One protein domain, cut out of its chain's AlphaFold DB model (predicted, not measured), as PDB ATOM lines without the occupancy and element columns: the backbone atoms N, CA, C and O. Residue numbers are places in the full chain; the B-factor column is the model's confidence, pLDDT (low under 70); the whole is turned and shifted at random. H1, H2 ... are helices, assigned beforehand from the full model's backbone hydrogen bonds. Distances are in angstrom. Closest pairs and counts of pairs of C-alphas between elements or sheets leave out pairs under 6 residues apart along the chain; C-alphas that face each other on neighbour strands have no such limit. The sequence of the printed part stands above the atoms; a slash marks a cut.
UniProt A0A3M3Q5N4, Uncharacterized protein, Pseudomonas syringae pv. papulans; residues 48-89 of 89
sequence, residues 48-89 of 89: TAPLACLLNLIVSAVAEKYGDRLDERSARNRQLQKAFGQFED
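This is residues 48 to 89 of the 89 residues of an uncharacterized protein of Pseudomonas syringae pv. papulans (UniProt A0A3M3Q5N4). Two helices, H1 and the shorter H2, meet near their ends as a wide, flat V, joined at the corner by a tight link. The space between the arms is empty, and a short tail follows H2. The printed part has 42 residues with two named helices, H1 then H2, and no named strand; its class is all helix. It is only just extended, close to loose, with a radius of gyration of the C-alphas of 14.0 A and spans of 35 by 27 by 11 A.

H1, residues 49 to 66, and H2, residues 69 to 83, are close but not clearly touching; their closest C-alphas, of Ala 63 and Leu 70, are 6.9 A apart. Their lines are only just about perpendicular, at 71 degrees. In H1 every O i to N i+4 pair is within hydrogen-bond range; in H2, 10 of 11 are.

H1 measures 26.0 A from C-alpha 49 at (111.756, 171.269, 136.055) to C-alpha 66. H2 measures 21.8 A and ends at C-alpha 83, (103.542, 182.591, 167.262).

The C-alphas farthest apart, of Pro 50 and Ala 83, are 35.6 A apart. The printed part has no cut. Residues 86 to 89 have pLDDT under 70.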
ATOM      1  N   THR A  48     109.913 173.874 133.298       91.25
ATOM      2  CA  THR A  48     110.468 174.546 134.482       91.25
ATOM      3  C   THR A  48     111.167 173.580 135.442       91.25
ATOM      4  O   THR A  48     111.777 174.022 136.416       91.25
ATOM      5  N   ALA A  49     111.138 172.266 135.180       93.81
ATOM      6  CA  ALA A  49     111.756 171.269 136.055       93.81
ATOM      7  C   ALA A  49     113.272 171.493 136.263       93.81
ATOM      8  O   ALA A  49     113.711 171.465 137.413       93.81
ATOM      9  N   PRO A  50     114.080 171.808 135.228       93.06
ATOM     10  CA  PRO A  50     115.500 172.116 135.413       93.06
ATOM     11  C   PRO A  50     115.737 173.336 136.310       93.06
ATOM     12  O   PRO A  50     116.696 173.354 137.081       93.06
ATOM     13  N   LEU A  51     114.847 174.333 136.249       94.06
ATOM     14  CA  LEU A  51     114.916 175.515 137.107       94.06
ATOM     15  C   LEU A  51     114.632 175.153 138.567       94.06
ATOM     16  O   LEU A  51     115.393 175.549 139.447       94.06
ATOM     17  N   ALA A  52     113.590 174.361 138.828       95.31
ATOM     18  CA  ALA A  52     113.291 173.878 140.176       95.31
ATOM     19  C   ALA A  52     114.454 173.053 140.757       95.31
ATOM     20  O   ALA A  52     114.848 173.258 141.905       95.31
ATOM     21  N   CYS A  53     115.058 172.178 139.945       95.94
ATOM     22  CA  CYS A  53     116.242 171.414 140.335       95.94
ATOM     23  C   CYS A  53     117.426 172.327 140.682       95.94
ATOM     24  O   CYS A  53     118.034 172.149 141.736       95.94
ATOM     25  N   LEU A  54     117.729 173.324 139.842       96.19
ATOM     26  CA  LEU A  54     118.801 174.286 140.111       96.19
ATOM     27  C   LEU A  54     118.564 175.032 141.429       96.19
ATOM     28  O   LEU A  54     119.475 175.130 142.247       96.19
ATOM     29  N   LEU A  55     117.349 175.539 141.650       95.69
ATOM     30  CA  LEU A  55     117.016 176.277 142.868       95.69
ATOM     31  C   LEU A  55     117.183 175.408 144.118       95.69
ATOM     32  O   LEU A  55     117.770 175.865 145.096       95.69
ATOM     33  N   ASN A  56     116.754 174.145 144.067       95.88
ATOM     34  CA  ASN A  56     116.969 173.204 145.166       95.88
ATOM     35  C   ASN A  56     118.461 172.966 145.435       95.88
ATOM     36  O   ASN A  56     118.882 173.007 146.588       95.88
ATOM     37  N   LEU A  57     119.275 172.778 144.392       96.06
ATOM     38  CA  LEU A  57     120.723 172.606 144.546       96.06
ATOM     39  C   LEU A  57     121.389 173.848 145.153       96.06
ATOM     40  O   LEU A  57     122.239 173.710 146.029       96.06
ATOM     41  N   ILE A  58     120.983 175.052 144.738       95.12
ATOM     42  CA  ILE A  58     121.495 176.311 145.302       95.12
ATOM     43  C   ILE A  58     121.138 176.414 146.786       95.12
ATOM     44  O   ILE A  58     122.003 176.738 147.598       95.12
ATOM     45  N   VAL A  59     119.888 176.120 147.155       91.62
ATOM     46  CA  VAL A  59     119.456 176.138 148.558       91.62
ATOM     47  C   VAL A  59     120.260 175.134 149.382       91.62
ATOM     48  O   VAL A  59     120.748 175.502 150.448       91.62
ATOM     49  N   SER A  60     120.465 173.914 148.883       92.12
ATOM     50  CA  SER A  60     121.277 172.896 149.559       92.12
ATOM     51  C   SER A  60     122.744 173.311 149.699       92.12
ATOM     52  O   SER A  60     123.309 173.171 150.777       92.12
ATOM     53  N   ALA A  61     123.353 173.889 148.662       92.00
ATOM     54  CA  ALA A  61     124.740 174.359 148.713       92.00
ATOM     55  C   ALA A  61     124.921 175.534 149.689       92.00
ATOM     56  O   ALA A  61     125.911 175.612 150.417       92.00
ATOM     57  N   VAL A  62     123.948 176.451 149.740       89.94
ATOM     58  CA  VAL A  62     123.894 177.497 150.771       89.94
ATOM     59  C   VAL A  62     123.741 176.850 152.145       89.94
ATOM     60  O   VAL A  62     124.440 177.247 153.076       89.94
ATOM     61  N   ALA A  63     122.876 175.842 152.275       86.50
ATOM     62  CA  ALA A  63     122.663 175.154 153.538       86.50
ATOM     63  C   ALA A  63     123.966 174.544 154.083       86.50
ATOM     64  O   ALA A  63     124.367 174.809 155.214       86.50
ATOM     65  N   GLU A  64     124.676 173.813 153.229       88.38
ATOM     66  CA  GLU A  64     125.960 173.189 153.541       88.38
ATOM     67  C   GLU A  64     127.043 174.224 153.882       88.38
ATOM     68  O   GLU A  64     127.770 174.068 154.861       88.38
ATOM     69  N   LYS A  65     127.114 175.332 153.133       88.44
ATOM     70  CA  LYS A  65     128.122 176.381 153.353       88.44
ATOM     71  C   LYS A  65     127.961 177.113 154.688       88.44
ATOM     72  O   LYS A  65     128.958 177.550 155.260       88.44
ATOM     73  N   TYR A  66     126.727 177.323 155.144       83.94
ATOM     74  CA  TYR A  66     126.463 178.079 156.372       83.94
ATOM     75  C   TYR A  66     126.265 177.194 157.611       83.94
ATOM     76  O   TYR A  66     126.315 177.744 158.711       83.94
ATOM     77  N   GLY A  67     126.097 175.874 157.450       79.69
ATOM     78  CA  GLY A  67     126.085 174.889 158.539       79.69
ATOM     79  C   GLY A  67     125.262 175.341 159.749       79.69
ATOM     80  O   GLY A  67     124.105 175.739 159.608       79.69
ATOM     81  N   ASP A  68     125.900 175.380 160.920       73.69
ATOM     82  CA  ASP A  68     125.298 175.710 162.223       73.69
ATOM     83  C   ASP A  68     124.581 177.079 162.276       73.69
ATOM     84  O   ASP A  68     123.627 177.263 163.033       73.69
ATOM     85  N   ARG A  69     124.955 178.060 161.434       71.25
ATOM     86  CA  ARG A  69     124.238 179.358 161.367       71.25
ATOM     87  C   ARG A  69     122.799 179.216 160.862       71.25
ATOM     88  O   ARG A  69     121.969 180.101 161.101       71.25
ATOM     89  N   LEU A  70     122.483 178.139 160.146       74.31
ATOM     90  CA  LEU A  70     121.110 177.851 159.733       74.31
ATOM     91  C   LEU A  70     120.262 177.295 160.860       74.31
ATOM     92  O   LEU A  70     119.048 177.502 160.820       74.31
ATOM     93  N   ASP A  71     120.860 176.661 161.863       76.06
ATOM     94  CA  ASP A  71     120.112 176.144 163.002       76.06
ATOM     95  C   ASP A  71     119.536 177.284 163.834       76.06
ATOM     96  O   ASP A  71     118.351 177.250 164.177       76.06
ATOM     97  N   GLU A  72     120.304 178.356 164.050       79.75
ATOM     98  CA  GLU A  72     119.828 179.576 164.713       79.75
ATOM     99  C   GLU A  72     118.671 180.226 163.940       79.75
ATOM    100  O   GLU A  72     117.627 180.574 164.506       79.75
ATOM    101  N   ARG A  73     118.816 180.362 162.613       80.81
ATOM    102  CA  ARG A  73     117.761 180.931 161.762       80.81
ATOM    103  C   ARG A  73     116.520 180.038 161.740       80.81
ATOM    104  O   ARG A  73     115.408 180.558 161.810       80.81
ATOM    105  N   SER A  74     116.698 178.724 161.662       79.88
ATOM    106  CA  SER A  74     115.607 177.746 161.657       79.88
ATOM    107  C   SER A  74     114.891 177.704 163.002       79.88
ATOM    108  O   SER A  74     113.666 177.637 163.033       79.88
ATOM    109  N   ALA A  75     115.616 177.812 164.118       83.44
ATOM    110  CA  ALA A  75     115.035 177.911 165.454       83.44
ATOM    111  C   ALA A  75     114.177 179.174 165.602       83.44
ATOM    112  O   ALA A  75     113.040 179.088 166.069       83.44
ATOM    113  N   ARG A  76     114.671 180.322 165.124       84.12
ATOM    114  CA  ARG A  76     113.900 181.573 165.090       84.12
ATOM    115  C   ARG A  76     112.673 181.473 164.182       84.12
ATOM    116  O   ARG A  76     111.597 181.915 164.571       84.12
ATOM    117  N   ASN A  77     112.796 180.845 163.010       84.75
ATOM    118  CA  ASN A  77     111.641 180.580 162.150       84.75
ATOM    119  C   ASN A  77     110.611 179.698 162.866       84.75
ATOM    120  O   ASN A  77     109.439 180.043 162.861       84.75
ATOM    121  N   ARG A  78     111.026 178.627 163.552       84.12
ATOM    122  CA  ARG A  78     110.115 177.778 164.341       84.12
ATOM    123  C   ARG A  78     109.403 178.549 165.457       84.12
ATOM    124  O   ARG A  78     108.222 178.315 165.692       84.12
ATOM    125  N   GLN A  79     110.089 179.469 166.138       87.19
ATOM    126  CA  GLN A  79     109.461 180.348 167.136       87.19
ATOM    127  C   GLN A  79     108.383 181.239 166.506       87.19
ATOM    128  O   GLN A  79     107.291 181.350 167.056       87.19
ATOM    129  N   LEU A  80     108.664 181.817 165.335       86.88
ATOM    130  CA  LEU A  80     107.688 182.608 164.584       86.88
ATOM    131  C   LEU A  80     106.503 181.750 164.127       86.88
ATOM    132  O   LEU A  80     105.364 182.144 164.332       86.88
ATOM    133  N   GLN A  81     106.747 180.558 163.580       85.31
ATOM    134  CA  GLN A  81     105.687 179.637 163.153       85.31
ATOM    135  C   GLN A  81     104.731 179.284 164.302       85.31
ATOM    136  O   GLN A  81     103.520 179.267 164.099       85.31
ATOM    137  N   LYS A  82     105.260 179.073 165.519       84.50
ATOM    138  CA  LYS A  82     104.442 178.895 166.731       84.50
ATOM    139  C   LYS A  82     103.633 180.146 167.075       84.50
ATOM    140  O   LYS A  82     102.456 180.029 167.379       84.50
ATOM    141  N   ALA A  83     104.241 181.331 167.004       83.50
ATOM    142  CA  ALA A  83     103.542 182.591 167.262       83.50
ATOM    143  C   ALA A  83     102.419 182.877 166.246       83.50
ATOM    144  O   ALA A  83     101.445 183.541 166.586       83.50
ATOM    145  N   PHE A  84     102.543 182.370 165.016       84.50
ATOM    146  CA  PHE A  84     101.539 182.504 163.958       84.50
ATOM    147  C   PHE A  84     100.495 181.374 163.928       84.50
ATOM    148  O   PHE A  84      99.677 181.360 163.012       84.50
ATOM    149  N   GLY A  85     100.518 180.423 164.870       80.06
ATOM    150  CA  GLY A  85      99.543 179.326 164.913       80.06
ATOM    151  C   GLY A  85      99.609 178.379 163.708       80.06
ATOM    152  O   GLY A  85      98.653 177.668 163.434       80.06
ATOM    153  N   GLN A  86     100.730 178.334 162.972       69.62
ATOM    154  CA  GLN A  86     100.862 177.523 161.747       69.62
ATOM    155  C   GLN A  86     100.782 175.998 161.970       69.62
ATOM    156  O   GLN A  86     100.820 175.247 161.000       69.62
ATOM    157  N   PHE A  87     100.694 175.553 163.225       64.38
ATOM    158  CA  PHE A  87     100.580 174.150 163.626       64.38
ATOM    159  C   PHE A  87      99.454 173.920 164.654       64.38
ATOM    160  O   PHE A  87      99.519 172.943 165.397       64.38
ATOM    161  N   GLU A  88      98.476 174.829 164.759       59.25
ATOM    162  CA  GLU A  88      97.237 174.545 165.495       59.25
ATOM    163  C   GLU A  88      96.284 173.764 164.564       59.25
ATOM    164  O   GLU A  88      95.763 174.324 163.600       59.25
ATOM    165  N   ASP A  89      96.177 172.466 164.885       55.16
ATOM    166  CA  ASP A  89      95.440 171.315 164.316       55.16
ATOM    167  C   ASP A  89      95.693 170.892 162.850       55.16
ATOM    168  O   ASP A  89      95.078 171.435 161.904       55.16
TER     169      ASP A  89